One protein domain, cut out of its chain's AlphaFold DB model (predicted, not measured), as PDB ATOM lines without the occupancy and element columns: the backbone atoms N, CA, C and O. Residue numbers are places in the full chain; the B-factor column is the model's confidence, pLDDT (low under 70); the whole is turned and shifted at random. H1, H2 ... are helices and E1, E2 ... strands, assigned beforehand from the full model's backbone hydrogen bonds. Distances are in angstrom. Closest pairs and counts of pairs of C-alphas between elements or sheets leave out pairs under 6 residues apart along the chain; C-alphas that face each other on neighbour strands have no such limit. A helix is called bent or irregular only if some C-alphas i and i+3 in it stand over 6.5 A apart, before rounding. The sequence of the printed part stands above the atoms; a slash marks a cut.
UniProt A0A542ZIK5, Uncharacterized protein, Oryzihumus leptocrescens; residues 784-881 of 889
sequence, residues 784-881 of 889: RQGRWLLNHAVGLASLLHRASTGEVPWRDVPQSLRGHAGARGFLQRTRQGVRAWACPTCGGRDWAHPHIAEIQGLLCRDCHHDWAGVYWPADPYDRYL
ATOM      1  N   ARG A 784     -52.113   4.027 -32.779       53.81
ATOM      2  CA  ARG A 784     -52.854   3.137 -31.872       53.81
ATOM      3  C   ARG A 784     -52.781   1.657 -32.280       53.81
ATOM      4  O   ARG A 784     -52.816   0.808 -31.399       53.81
ATOM      5  N   GLN A 785     -52.638   1.340 -33.570       51.91
ATOM      6  CA  GLN A 785     -52.619  -0.046 -34.058       51.91
ATOM      7  C   GLN A 785     -51.246  -0.727 -33.898       51.91
ATOM      8  O   GLN A 785     -51.202  -1.915 -33.592       51.91
ATOM      9  N   GLY A 786     -50.133   0.009 -34.039       51.00
ATOM     10  CA  GLY A 786     -48.772  -0.557 -33.989       51.00
ATOM     11  C   GLY A 786     -48.175  -0.751 -32.586       51.00
ATOM     12  O   GLY A 786     -47.322  -1.614 -32.397       51.00
ATOM     13  N   ARG A 787     -48.628   0.013 -31.579       49.06
ATOM     14  CA  ARG A 787     -48.077  -0.037 -30.206       49.06
ATOM     15  C   ARG A 787     -48.357  -1.343 -29.459       49.06
ATOM     16  O   ARG A 787     -47.562  -1.723 -28.611       49.06
ATOM     17  N   TRP A 788     -49.469  -2.014 -29.748       49.75
ATOM     18  CA  TRP A 788     -49.875  -3.213 -29.011       49.75
ATOM     19  C   TRP A 788     -48.947  -4.416 -29.273       49.75
ATOM     20  O   TRP A 788     -48.491  -5.037 -28.319       49.75
ATOM     21  N   LEU A 789     -48.588  -4.692 -30.533       50.03
ATOM     22  CA  LEU A 789     -47.664  -5.788 -30.885       50.03
ATOM     23  C   LEU A 789     -46.250  -5.550 -30.334       50.03
ATOM     24  O   LEU A 789     -45.663  -6.444 -29.735       50.03
ATOM     25  N   LEU A 790     -45.750  -4.316 -30.450       51.75
ATOM     26  CA  LEU A 790     -44.437  -3.917 -29.930       51.75
ATOM     27  C   LEU A 790     -44.326  -4.061 -28.403       51.75
ATOM     28  O   LEU A 790     -43.274  -4.436 -27.895       51.75
ATOM     29  N   ASN A 791     -45.404  -3.773 -27.667       51.84
ATOM     30  CA  ASN A 791     -45.401  -3.796 -26.203       51.84
ATOM     31  C   ASN A 791     -45.649  -5.193 -25.603       51.84
ATOM     32  O   ASN A 791     -45.449  -5.372 -24.403       51.84
ATOM     33  N   HIS A 792     -46.091  -6.171 -26.401       57.09
ATOM     34  CA  HIS A 792     -46.456  -7.508 -25.914       57.09
ATOM     35  C   HIS A 792     -45.724  -8.663 -26.615       57.09
ATOM     36  O   HIS A 792     -46.075  -9.814 -26.368       57.09
ATOM     37  N   ALA A 793     -44.700  -8.385 -27.433       59.44
ATOM     38  CA  ALA A 793     -43.987  -9.379 -28.244       59.44
ATOM     39  C   ALA A 793     -43.516 -10.611 -27.444       59.44
ATOM     40  O   ALA A 793     -43.792 -11.736 -27.842       59.44
ATOM     41  N   VAL A 794     -42.907 -10.411 -26.268       60.94
ATOM     42  CA  VAL A 794     -42.406 -11.513 -25.419       60.94
ATOM     43  C   VAL A 794     -43.547 -12.356 -24.836       60.94
ATOM     44  O   VAL A 794     -43.520 -13.584 -24.894       60.94
ATOM     45  N   GLY A 795     -44.590 -11.705 -24.309       67.19
ATOM     46  CA  GLY A 795     -45.750 -12.405 -23.748       67.19
ATOM     47  C   GLY A 795     -46.567 -13.147 -24.810       67.19
ATOM     48  O   GLY A 795     -47.113 -14.212 -24.537       67.19
ATOM     49  N   LEU A 796     -46.626 -12.605 -26.030       71.38
ATOM     50  CA  LEU A 796     -47.294 -13.226 -27.168       71.38
ATOM     51  C   LEU A 796     -46.490 -14.408 -27.726       71.38
ATOM     52  O   LEU A 796     -47.085 -15.451 -27.978       71.38
ATOM     53  N   ALA A 797     -45.168 -14.279 -27.872       68.56
ATOM     54  CA  ALA A 797     -44.286 -15.361 -28.314       68.56
ATOM     55  C   ALA A 797     -44.363 -16.573 -27.370       68.56
ATOM     56  O   ALA A 797     -44.583 -17.698 -27.815       68.56
ATOM     57  N   SER A 798     -44.298 -16.328 -26.055       72.44
ATOM     58  CA  SER A 798     -44.451 -17.373 -25.033       72.44
ATOM     59  C   SER A 798     -45.824 -18.056 -25.094       72.44
ATOM     60  O   SER A 798     -45.917 -19.285 -25.052       72.44
ATOM     61  N   LEU A 799     -46.900 -17.275 -25.245       77.81
ATOM     62  CA  LEU A 799     -48.251 -17.818 -25.379       77.81
ATOM     63  C   LEU A 799     -48.398 -18.677 -26.643       77.81
ATOM     64  O   LEU A 799     -49.002 -19.744 -26.575       77.81
ATOM     65  N   LEU A 800     -47.852 -18.231 -27.776       74.81
ATOM     66  CA  LEU A 800     -47.922 -18.951 -29.049       74.81
ATOM     67  C   LEU A 800     -47.146 -20.264 -29.017       74.81
ATOM     68  O   LEU A 800     -47.682 -21.267 -29.469       74.81
ATOM     69  N   HIS A 801     -45.955 -20.287 -28.417       75.75
ATOM     70  CA  HIS A 801     -45.181 -21.519 -28.250       75.75
ATOM     71  C   HIS A 801     -45.911 -22.558 -27.377       75.75
ATOM     72  O   HIS A 801     -45.952 -23.753 -27.671       75.75
ATOM     73  N   ARG A 802     -46.559 -22.112 -26.295       79.62
ATOM     74  CA  ARG A 802     -47.397 -23.010 -25.486       79.62
ATOM     75  C   ARG A 802     -48.646 -23.468 -26.247       79.62
ATOM     76  O   ARG A 802     -49.073 -24.605 -26.090       79.62
ATOM     77  N   ALA A 803     -49.223 -22.589 -27.064       80.81
ATOM     78  CA  ALA A 803     -50.421 -22.865 -27.847       80.81
ATOM     79  C   ALA A 803     -50.157 -23.704 -29.116       80.81
ATOM     80  O   ALA A 803     -51.100 -24.274 -29.669       80.81
ATOM     81  N   SER A 804     -48.909 -23.767 -29.597       77.50
ATOM     82  CA  SER A 804     -48.489 -24.624 -30.715       77.50
ATOM     83  C   SER A 804     -48.300 -26.075 -30.286       77.50
ATOM     84  O   SER A 804     -48.615 -26.989 -31.045       77.50
ATOM     85  N   THR A 805     -47.847 -26.279 -29.048       77.00
ATOM     86  CA  THR A 805     -47.592 -27.597 -28.449       77.00
ATOM     87  C   THR A 805     -48.806 -28.192 -27.727       77.00
ATOM     88  O   THR A 805     -48.825 -29.390 -27.449       77.00
ATOM     89  N   GLY A 806     -49.841 -27.395 -27.445       80.81
ATOM     90  CA  GLY A 806     -51.064 -27.857 -26.788       80.81
ATOM     91  C   GLY A 806     -52.095 -26.749 -26.569       80.81
ATOM     92  O   GLY A 806     -51.951 -25.628 -27.047       80.81
ATOM     93  N   GLU A 807     -53.172 -27.061 -25.851       86.19
ATOM     94  CA  GLU A 807     -54.175 -26.067 -25.457       86.19
ATOM     95  C   GLU A 807     -53.727 -25.334 -24.183       86.19
ATOM     96  O   GLU A 807     -53.425 -25.955 -23.166       86.19
ATOM     97  N   VAL A 808     -53.685 -24.001 -24.230       86.75
ATOM     98  CA  VAL A 808     -53.341 -23.154 -23.082       86.75
ATOM     99  C   VAL A 808     -54.618 -22.752 -22.352       86.75
ATOM    100  O   VAL A 808     -55.435 -22.045 -22.951       86.75
ATOM    101  N   PRO A 809     -54.803 -23.126 -21.070       87.94
ATOM    102  CA  PRO A 809     -55.993 -22.766 -20.307       87.94
ATOM    103  C   PRO A 809     -56.233 -21.254 -20.284       87.94
ATOM    104  O   PRO A 809     -55.297 -20.474 -20.115       87.94
ATOM    105  N   TRP A 810     -57.493 -20.815 -20.380       86.06
ATOM    106  CA  TRP A 810     -57.824 -19.378 -20.466       86.06
ATOM    107  C   TRP A 810     -57.273 -18.544 -19.294       86.06
ATOM    108  O   TRP A 810     -56.869 -17.392 -19.466       86.06
ATOM    109  N   ARG A 811     -57.218 -19.142 -18.097       84.06
ATOM    110  CA  ARG A 811     -56.641 -18.527 -16.890       84.06
ATOM    111  C   ARG A 811     -55.152 -18.189 -17.036       84.06
ATOM    112  O   ARG A 811     -54.721 -17.180 -16.487       84.06
ATOM    113  N   ASP A 812     -54.415 -18.956 -17.837       83.31
ATOM    114  CA  ASP A 812     -52.975 -18.790 -18.049       83.31
ATOM    115  C   ASP A 812     -52.661 -17.802 -19.183       83.31
ATOM    116  O   ASP A 812     -51.504 -17.441 -19.394       83.31
ATOM    117  N   VAL A 813     -53.680 -17.350 -19.924       81.50
ATOM    118  CA  VAL A 813     -53.528 -16.321 -20.957       81.50
ATOM    119  C   VAL A 813     -53.333 -14.960 -20.274       81.50
ATOM    120  O   VAL A 813     -54.207 -14.556 -19.494       81.50
ATOM    121  N   PRO A 814     -52.251 -14.211 -20.573       79.12
ATOM    122  CA  PRO A 814     -52.013 -12.887 -19.999       79.12
ATOM    123  C   PRO A 814     -53.198 -11.944 -20.214       79.12
ATOM    124  O   PRO A 814     -53.745 -11.862 -21.315       79.12
ATOM    125  N   GLN A 815     -53.589 -11.197 -19.177       77.31
ATOM    126  CA  GLN A 815     -54.786 -10.345 -19.209       77.31
ATOM    127  C   GLN A 815     -54.765  -9.324 -20.362       77.31
ATOM    128  O   GLN A 815     -55.794  -9.103 -20.998       77.31
ATOM    129  N   SER A 816     -53.590  -8.780 -20.700       67.44
ATOM    130  CA  SER A 816     -53.385  -7.866 -21.836       67.44
ATOM    131  C   SER A 816     -53.595  -8.504 -23.219       67.44
ATOM    132  O   SER A 816     -53.738  -7.791 -24.211       67.44
ATOM    133  N   LEU A 817     -53.617  -9.838 -23.303       70.38
ATOM    134  CA  LEU A 817     -53.797 -10.605 -24.540       70.38
ATOM    135  C   LEU A 817     -55.196 -11.231 -24.660       70.38
ATOM    136  O   LEU A 817     -55.620 -11.561 -25.768       70.38
ATOM    137  N   ARG A 818     -55.956 -11.339 -23.560       75.31
ATOM    138  CA  ARG A 818     -57.296 -11.964 -23.542       75.31
ATOM    139  C   ARG A 818     -58.303 -11.281 -24.473       75.31
ATOM    140  O   ARG A 818     -59.062 -11.973 -25.137       75.31
ATOM    141  N   GLY A 819     -58.275  -9.950 -24.580       65.69
ATOM    142  CA  GLY A 819     -59.148  -9.188 -25.492       65.69
ATOM    143  C   GLY A 819     -58.822  -9.360 -26.984       65.69
ATOM    144  O   GLY A 819     -59.576  -8.903 -27.838       65.69
ATOM    145  N   HIS A 820     -57.704 -10.016 -27.304       62.53
ATOM    146  CA  HIS A 820     -57.229 -10.235 -28.672       62.53
ATOM    147  C   HIS A 820     -57.188 -11.717 -29.067       62.53
ATOM    148  O   HIS A 820     -57.097 -12.029 -30.257       62.53
ATOM    149  N   ALA A 821     -57.300 -12.626 -28.095       60.31
ATOM    150  CA  ALA A 821     -57.435 -14.055 -28.325       60.31
ATOM    151  C   ALA A 821     -58.763 -14.353 -29.049       60.31
ATOM    152  O   ALA A 821     -59.845 -14.237 -28.478       60.31
ATOM    153  N   GLY A 822     -58.665 -14.691 -30.339       57.34
ATOM    154  CA  GLY A 822     -59.797 -14.943 -31.242       57.34
ATOM    155  C   GLY A 822     -60.096 -13.819 -32.244       57.34
ATOM    156  O   GLY A 822     -60.718 -14.083 -33.264       57.34
ATOM    157  N   ALA A 823     -59.606 -12.594 -32.026       50.94
ATOM    158  CA  ALA A 823     -59.924 -11.442 -32.883       50.94
ATOM    159  C   ALA A 823     -58.944 -11.229 -34.056       50.94
ATOM    160  O   ALA A 823     -59.200 -10.392 -34.921       50.94
ATOM    161  N   ARG A 824     -57.794 -11.924 -34.082       56.34
ATOM    162  CA  ARG A 824     -56.717 -11.685 -35.070       56.34
ATOM    163  C   ARG A 824     -56.041 -12.946 -35.635       56.34
ATOM    164  O   ARG A 824     -54.863 -12.915 -35.939       56.34
ATOM    165  N   GLY A 825     -56.777 -14.039 -35.829       59.84
ATOM    166  CA  GLY A 825     -56.419 -15.085 -36.809       59.84
ATOM    167  C   GLY A 825     -55.287 -16.076 -36.479       59.84
ATOM    168  O   GLY A 825     -55.126 -17.021 -37.232       59.84
ATOM    169  N   PHE A 826     -54.536 -15.928 -35.381       68.44
ATOM    170  CA  PHE A 826     -53.420 -16.844 -35.037       68.44
ATOM    171  C   PHE A 826     -53.665 -17.748 -33.819       68.44
ATOM    172  O   PHE A 826     -53.073 -18.818 -33.713       68.44
ATOM    173  N   LEU A 827     -54.596 -17.374 -32.936       75.50
ATOM    174  CA  LEU A 827     -55.079 -18.225 -31.846       75.50
ATOM    175  C   LEU A 827     -56.553 -18.560 -32.072       75.50
ATOM    176  O   LEU A 827     -57.383 -17.668 -32.262       75.50
ATOM    177  N   GLN A 828     -56.875 -19.844 -32.023       82.06
ATOM    178  CA  GLN A 828     -58.232 -20.351 -31.965       82.06
ATOM    179  C   GLN A 828     -58.659 -20.457 -30.503       82.06
ATOM    180  O   GLN A 828     -58.010 -21.127 -29.697       82.06
ATOM    181  N   ARG A 829     -59.774 -19.807 -30.162       81.38
ATOM    182  CA  ARG A 829     -60.418 -19.991 -28.862       81.38
ATOM    183  C   ARG A 829     -61.156 -21.327 -28.850       81.38
ATOM    184  O   ARG A 829     -61.913 -21.633 -29.770       81.38
ATOM    185  N   THR A 830     -60.932 -22.104 -27.806       81.69
ATOM    186  CA  THR A 830     -61.553 -23.409 -27.556       81.69
ATOM    187  C   THR A 830     -62.410 -23.329 -26.290       81.69
ATOM    188  O   THR A 830     -62.497 -22.280 -25.647       81.69
ATOM    189  N   ARG A 831     -63.079 -24.430 -25.920       78.94
ATOM    190  CA  ARG A 831     -63.869 -24.478 -24.677       78.94
ATOM    191  C   ARG A 831     -62.993 -24.406 -23.420       78.94
ATOM    192  O   ARG A 831     -63.456 -23.850 -22.430       78.94
ATOM    193  N   GLN A 832     -61.766 -24.935 -23.445       79.88
ATOM    194  CA  GLN A 832     -60.895 -24.999 -22.262       79.88
ATOM    195  C   GLN A 832     -59.812 -23.896 -22.262       79.88
ATOM    196  O   GLN A 832     -59.220 -23.615 -21.216       79.88
ATOM    197  N   GLY A 833     -59.607 -23.180 -23.378       85.75
ATOM    198  CA  GLY A 833     -58.593 -22.134 -23.466       85.75
ATOM    199  C   GLY A 833     -58.334 -21.575 -24.868       85.75
ATOM    200  O   GLY A 833     -59.249 -21.102 -25.550       85.75
ATOM    201  N   VAL A 834     -57.060 -21.550 -25.266       86.56
ATOM    202  CA  VAL A 834     -56.598 -21.120 -26.595       86.56
ATOM    203  C   VAL A 834     -55.581 -22.101 -27.170       86.56
ATOM    204  O   VAL A 834     -54.732 -22.618 -26.449       86.56
ATOM    205  N   ARG A 835     -55.630 -22.315 -28.485       87.12
ATOM    206  CA  ARG A 835     -54.642 -23.091 -29.254       87.12
ATOM    207  C   ARG A 835     -54.197 -22.317 -30.492       87.12
ATOM    208  O   ARG A 835     -54.943 -21.457 -30.957       87.12
ATOM    209  N   ALA A 836     -53.026 -22.603 -31.048       83.31
ATOM    210  CA  ALA A 836     -52.592 -21.985 -32.302       83.31
ATOM    211  C   ALA A 836     -53.369 -22.550 -33.509       83.31
ATOM    212  O   ALA A 836     -53.765 -23.720 -33.511       83.31
ATOM    213  N   TRP A 837     -53.605 -21.722 -34.533       83.00
ATOM    214  CA  TRP A 837     -54.125 -22.199 -35.823       83.00
ATOM    215  C   TRP A 837     -53.087 -23.071 -36.543       83.00
ATOM    216  O   TRP A 837     -51.887 -22.904 -36.342       83.00
ATOM    217  N   ALA A 838     -53.537 -23.992 -37.395       84.31
ATOM    218  CA  ALA A 838     -52.636 -24.714 -38.292       84.31
ATOM    219  C   ALA A 838     -52.106 -23.780 -39.391       84.31
ATOM    220  O   ALA A 838     -52.821 -22.894 -39.861       84.31
ATOM    221  N   CYS A 839     -50.856 -23.988 -39.791       83.44
ATOM    222  CA  CYS A 839     -50.220 -23.341 -40.922       83.44
ATOM    223  C   CYS A 839     -51.013 -23.653 -42.189       83.44
ATOM    224  O   CYS A 839     -51.197 -24.832 -42.499       83.44
ATOM    225  N   PRO A 840     -51.478 -22.636 -42.935       81.56
ATOM    226  CA  PRO A 840     -52.263 -22.870 -44.142       81.56
ATOM    227  C   PRO A 840     -51.450 -23.554 -45.252       81.56
ATOM    228  O   PRO A 840     -52.044 -24.137 -46.151       81.56
ATOM    229  N   THR A 841     -50.114 -23.503 -45.187       87.44
ATOM    230  CA  THR A 841     -49.221 -24.098 -46.190       87.44
ATOM    231  C   THR A 841     -48.878 -25.559 -45.889       87.44
ATOM    232  O   THR A 841     -49.001 -26.399 -46.772       87.44
ATOM    233  N   CYS A 842     -48.439 -25.882 -44.664       88.75
ATOM    234  CA  CYS A 842     -47.953 -27.229 -44.314       88.75
ATOM    235  C   CYS A 842     -48.812 -27.973 -43.277       88.75
ATOM    236  O   CYS A 842     -48.525 -29.121 -42.957       88.75
ATOM    237  N   GLY A 843     -49.828 -27.329 -42.694       85.44
ATOM    238  CA  GLY A 843     -50.643 -27.892 -41.610       85.44
ATOM    239  C   GLY A 843     -49.977 -27.907 -40.225       85.44
ATOM    240  O   GLY A 843     -50.665 -28.148 -39.229       85.44
ATOM    241  N   GLY A 844     -48.678 -27.603 -40.136       84.56
ATOM    242  CA  GLY A 844     -47.918 -27.496 -38.887       84.56
ATOM    243  C   GLY A 844     -48.461 -26.418 -37.948       84.56
ATOM    244  O   GLY A 844     -49.088 -25.458 -38.386       84.56
ATOM    245  N   ARG A 845     -48.275 -26.562 -36.636       83.25
ATOM    246  CA  ARG A 845     -48.784 -25.590 -35.642       83.25
ATOM    247  C   ARG A 845     -47.685 -24.783 -34.976       83.25
ATOM    248  O   ARG A 845     -48.002 -23.918 -34.160       83.25
ATOM    249  N   ASP A 846     -46.428 -25.057 -35.307       82.56
ATOM    250  CA  ASP A 846     -45.293 -24.422 -34.659       82.56
ATOM    251  C   ASP A 846     -45.040 -23.024 -35.229       82.56
ATOM    252  O   ASP A 846     -44.382 -22.841 -36.253       82.56
ATOM    253  N   TRP A 847     -45.627 -22.019 -34.578       78.62
ATOM    254  CA  TRP A 847     -45.488 -20.617 -34.951       78.62
ATOM    255  C   TRP A 847     -44.441 -19.921 -34.089       78.62
ATOM    256  O   TRP A 847     -44.550 -19.868 -32.863       78.62
ATOM    257  N   ALA A 848     -43.475 -19.293 -34.744       75.94
ATOM    258  CA  ALA A 848     -42.538 -18.363 -34.143       75.94
ATOM    259  C   ALA A 848     -43.002 -16.918 -34.343       75.94
ATOM    260  O   ALA A 848     -43.461 -16.535 -35.422       75.94
ATOM    261  N   HIS A 849     -42.816 -16.092 -33.315       72.81
ATOM    262  CA  HIS A 849     -42.776 -14.648 -33.491       72.81
ATOM    263  C   HIS A 849     -41.317 -14.272 -33.772       72.81
ATOM    264  O   HIS A 849     -40.494 -14.450 -32.879       72.81
ATOM    265  N   PRO A 850     -40.957 -13.754 -34.955       70.06
ATOM    266  CA  PRO A 850     -39.600 -13.287 -35.178       70.06
ATOM    267  C   PRO A 850     -39.290 -12.122 -34.218       70.06
ATOM    268  O   PRO A 850     -40.080 -11.188 -34.084       70.06
ATOM    269  N   HIS A 851     -38.126 -12.132 -33.573       64.62
ATOM    270  CA  HIS A 851     -37.510 -11.042 -32.806       64.62
ATOM    271  C   HIS A 851     -37.160  -9.808 -33.657       64.62
ATOM    272  O   HIS A 851     -36.393  -8.938 -33.241       64.62
ATOM    273  N   ILE A 852     -37.745  -9.689 -34.842       62.97
ATOM    274  CA  ILE A 852     -37.765  -8.452 -35.599       62.97
ATOM    275  C   ILE A 852     -38.919  -7.643 -35.024       62.97
ATOM    276  O   ILE A 852     -40.058  -7.744 -35.478       62.97
ATOM    277  N   ALA A 853     -38.636  -6.839 -33.999       54.28
ATOM    278  CA  ALA A 853     -39.623  -5.949 -33.382       54.28
ATOM    279  C   ALA A 853     -40.357  -5.083 -34.431       54.28
ATOM    280  O   ALA A 853     -41.463  -4.594 -34.206       54.28
ATOM    281  N   GLU A 854     -39.730  -4.897 -35.589       55.59
ATOM    282  CA  GLU A 854     -40.116  -4.020 -36.678       55.59
ATOM    283  C   GLU A 854     -40.934  -4.701 -37.789       55.59
ATOM    284  O   GLU A 854     -41.440  -4.006 -38.674       55.59
ATOM    285  N   ILE A 855     -41.107  -6.028 -37.736       57.56
ATOM    286  CA  ILE A 855     -41.912  -6.831 -38.668       57.56
ATOM    287  C   ILE A 855     -43.029  -7.505 -37.872       57.56
ATOM    288  O   ILE A 855     -42.798  -8.295 -36.966       57.56
ATOM    289  N   GLN A 856     -44.274  -7.183 -38.217       57.81
ATOM    290  CA  GLN A 856     -45.447  -7.784 -37.585       57.81
ATOM    291  C   GLN A 856     -45.858  -9.037 -38.360       57.81
ATOM    292  O   GLN A 856     -46.313  -8.942 -39.496       57.81
ATOM    293  N   GLY A 857     -45.726 -10.215 -37.762       61.50
ATOM    294  CA  GLY A 857     -46.139 -11.464 -38.398       61.50
ATOM    295  C   GLY A 857     -45.684 -12.675 -37.605       61.50
ATOM    296  O   GLY A 857     -44.814 -12.558 -36.752       61.50
ATOM    297  N   LEU A 858     -46.295 -13.824 -37.871       71.62
ATOM    298  CA  LEU A 858     -45.851 -15.111 -37.346       71.62
ATOM    299  C   LEU A 858     -45.287 -15.933 -38.495       71.62
ATOM    300  O   LEU A 858     -45.834 -15.880 -39.599       71.62
ATOM    301  N   LEU A 859     -44.229 -16.684 -38.212       80.38
ATOM    302  CA  LEU A 859     -43.579 -17.581 -39.153       80.38
ATOM    303  C   LEU A 859     -43.769 -19.024 -38.691       80.38
ATOM    304  O   LEU A 859     -43.524 -19.329 -37.526       80.38
ATOM    305  N   CYS A 860     -44.217 -19.909 -39.575       83.44
ATOM    306  CA  CYS A 860     -44.254 -21.334 -39.274       83.44
ATOM    307  C   CYS A 860     -42.822 -21.878 -39.280       83.44
ATOM    308  O   CYS A 860     -42.149 -21.775 -40.300       83.44
ATOM    309  N   ARG A 861     -42.357 -22.456 -38.169       83.38
ATOM    310  CA  ARG A 861     -41.011 -23.046 -38.066       83.38
ATOM    311  C   ARG A 861     -40.848 -24.279 -38.951       83.38
ATOM    312  O   ARG A 861     -39.758 -24.526 -39.438       83.38
ATOM    313  N   ASP A 862     -41.934 -25.007 -39.209       84.88
ATOM    314  CA  ASP A 862     -41.878 -26.253 -39.980       84.88
ATOM    315  C   ASP A 862     -41.614 -26.012 -41.474       84.88
ATOM    316  O   ASP A 862     -40.925 -26.795 -42.121       84.88
ATOM    317  N   CYS A 863     -42.177 -24.945 -42.052       87.88
ATOM    318  CA  CYS A 863     -42.070 -24.675 -43.493       87.88
ATOM    319  C   CYS A 863     -41.566 -23.270 -43.841       87.88
ATOM    320  O   CYS A 863     -41.543 -22.915 -45.017       87.88
ATOM    321  N   HIS A 864     -41.236 -22.447 -42.844       86.75
ATOM    322  CA  HIS A 864     -40.785 -21.059 -42.980       86.75
ATOM    323  C   HIS A 864     -41.713 -20.179 -43.836       86.75
ATOM    324  O   HIS A 864     -41.280 -19.238 -44.498       86.75
ATOM    325  N   HIS A 865     -43.014 -20.474 -43.839       87.75
ATOM    326  CA  HIS A 865     -44.014 -19.599 -44.449       87.75
ATOM    327  C   HIS A 865     -44.701 -18.767 -43.374       87.75
ATOM    328  O   HIS A 865     -44.996 -19.256 -42.280       87.75
ATOM    329  N   ASP A 866     -44.965 -17.501 -43.679       81.12
ATOM    330  CA  ASP A 866     -45.804 -16.676 -42.821       81.12
ATOM    331  C   ASP A 866     -47.294 -16.989 -43.035       81.12
ATOM    332  O   ASP A 866     -47.685 -17.729 -43.940       81.12
ATOM    333  N   TRP A 867     -48.160 -16.396 -42.214       72.88
ATOM    334  CA  TRP A 867     -49.613 -16.575 -42.353       72.88
ATOM    335  C   TRP A 867     -50.173 -16.157 -43.728       72.88
ATOM    336  O   TRP A 867     -51.247 -16.602 -44.120       72.88
ATOM    337  N   ALA A 868     -49.474 -15.292 -44.468       74.88
ATOM    338  CA  ALA A 868     -49.877 -14.879 -45.811       74.88
ATOM    339  C   ALA A 868     -49.381 -15.845 -46.905       74.88
ATOM    340  O   ALA A 868     -49.560 -15.549 -48.087       74.88
ATOM    341  N   GLY A 869     -48.765 -16.971 -46.530       81.00
ATOM    342  CA  GLY A 869     -48.210 -17.949 -47.460       81.00
ATOM    343  C   GLY A 869     -46.928 -17.473 -48.140       81.00
ATOM    344  O   GLY A 869     -46.592 -17.968 -49.211       81.00
ATOM    345  N   VAL A 870     -46.212 -16.501 -47.564       85.69
ATOM    346  CA  VAL A 870     -44.935 -16.022 -48.108       85.69
ATOM    347  C   VAL A 870     -43.794 -16.782 -47.447       85.69
ATOM    348  O   VAL A 870     -43.716 -16.802 -46.223       85.69
ATOM    349  N   TYR A 871     -42.916 -17.379 -48.253       87.38
ATOM    350  CA  TYR A 871     -41.709 -18.063 -47.788       87.38
ATOM    351  C   TYR A 871     -40.624 -17.078 -47.331       87.38
ATOM    352  O   TYR A 871     -40.358 -16.085 -48.016       87.38
ATOM    353  N   TRP A 872     -39.984 -17.388 -46.204       85.56
ATOM    354  CA  TRP A 872     -38.834 -16.681 -45.645       85.56
ATOM    355  C   TRP A 872     -37.641 -17.644 -45.629       85.56
ATOM    356  O   TRP A 872     -37.725 -18.681 -44.976       85.56
ATOM    357  N   PRO A 873     -36.539 -17.359 -46.337       83.19
ATOM    358  CA  PRO A 873     -35.391 -18.258 -46.341       83.19
ATOM    359  C   PRO A 873     -34.735 -18.330 -44.955       83.19
ATOM    360  O   PRO A 873     -34.709 -17.345 -44.224       83.19
ATOM    361  N   ALA A 874     -34.193 -19.494 -44.595       80.50
ATOM    362  CA  ALA A 874     -33.545 -19.713 -43.300       80.50
ATOM    363  C   ALA A 874     -32.350 -18.765 -43.061       80.50
ATOM    364  O   ALA A 874     -32.227 -18.152 -42.006       80.50
ATOM    365  N   ASP A 875     -31.497 -18.558 -44.064       76.44
ATOM    366  CA  ASP A 875     -30.419 -17.562 -44.027       76.44
ATOM    367  C   ASP A 875     -30.858 -16.305 -44.807       76.44
ATOM    368  O   ASP A 875     -31.268 -16.447 -45.962       76.44
ATOM    369  N   PRO A 876     -30.832 -15.086 -44.225       72.19
ATOM    370  CA  PRO A 876     -30.383 -14.730 -42.874       72.19
ATOM    371  C   PRO A 876     -31.494 -14.679 -41.816       72.19
ATOM    372  O   PRO A 876     -31.261 -14.135 -40.738       72.19
ATOM    373  N   TYR A 877     -32.714 -15.145 -42.091       77.56
ATOM    374  CA  TYR A 877     -33.873 -14.795 -41.261       77.56
ATOM    375  C   TYR A 877     -34.060 -15.632 -39.989       77.56
ATOM    376  O   TYR A 877     -34.675 -15.145 -39.037       77.56
ATOM    377  N   ASP A 878     -33.476 -16.824 -39.910       78.38
ATOM    378  CA  ASP A 878     -33.536 -17.677 -38.720       78.38
ATOM    379  C   ASP A 878     -32.843 -17.043 -37.522       78.38
ATOM    380  O   ASP A 878     -33.243 -17.280 -36.385       78.38
ATOM    381  N   ARG A 879     -31.881 -16.138 -37.756       77.62
ATOM    382  CA  ARG A 879     -31.246 -15.343 -36.690       77.62
ATOM    383  C   ARG A 879     -32.242 -14.495 -35.900       77.62
ATOM    384  O   ARG A 879     -31.907 -13.989 -34.832       77.62
ATOM    385  N   TYR A 880     -33.434 -14.288 -36.453       72.06
ATOM    386  CA  TYR A 880     -34.503 -13.560 -35.803       72.06
ATOM    387  C   TYR A 880     -35.548 -14.459 -35.163       72.06
ATOM    388  O   TYR A 880     -36.429 -13.940 -34.497       72.06
ATOM    389  N   LEU A 881     -35.519 -15.769 -35.356       72.62
ATOM    390  CA  LEU A 881     -36.434 -16.664 -34.663       72.62
ATOM    391  C   LEU A 881     -35.811 -17.019 -33.314       72.62
ATOM    392  O   LEU A 881     -34.624 -17.328 -33.239       72.62
TER     393      LEU A 881
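This is residues 784 to 881 of the 889 residues of an uncharacterized protein of Oryzihumus leptocrescens (UniProt A0A542ZIK5). A small hairpin, E1 and E2, packs on the helix arm H1b; beyond it a long looped stretch, residues 837 to 873, leads to H3 at the far end. The 98 printed residues hold H1, H2, E1, E2, H3, mostly helix, under half in named elements. The whole is compact, radius of gyration of the C-alphas 13.0 A, spanning 38 by 31 by 19 A.

Look at E1, residues 827 to 829, and E2, 833 to 836, an antiparallel hairpin; N 828 and O 835, 2.7 A apart, are within hydrogen-bond range. H1, residues 784 to 805, one helix by its hydrogen bonds, is bent: C-alphas 791 and 794 are 8.3 A apart. Its arms H1a, 784 to 791, irregular with C-alphas 785 and 788 6.6 A apart, and H1b, 794 to 805, stand about perpendicular, 75 degrees. The closest C-alphas of H1b and E2, Ala 803 and Arg 835, are 4.5 A apart. H2, residues 815 to 818, is close but not clearly touching H1b; their closest C-alphas, Leu 817 and Leu 796, are 7.5 A apart. H3, residues 874 to 880, is apart from H1b. Every O i to N i+4 pair is within range in H1b, 1 of 4 in H1a, 1 of 3 in H3; for i+3, 1 of 5 and 2 of 4.

Find C-alpha 784 at (-52.854, 3.137, -31.872), where H1a begins; H1b spans 17.2 A. H3 ends at C-alpha 880, (-34.503, -13.560, -35.803).

The printed part has no cut; E2 to H3 is a long link. Confidence is low, under 70, in 29 residues, among them 784 to 795.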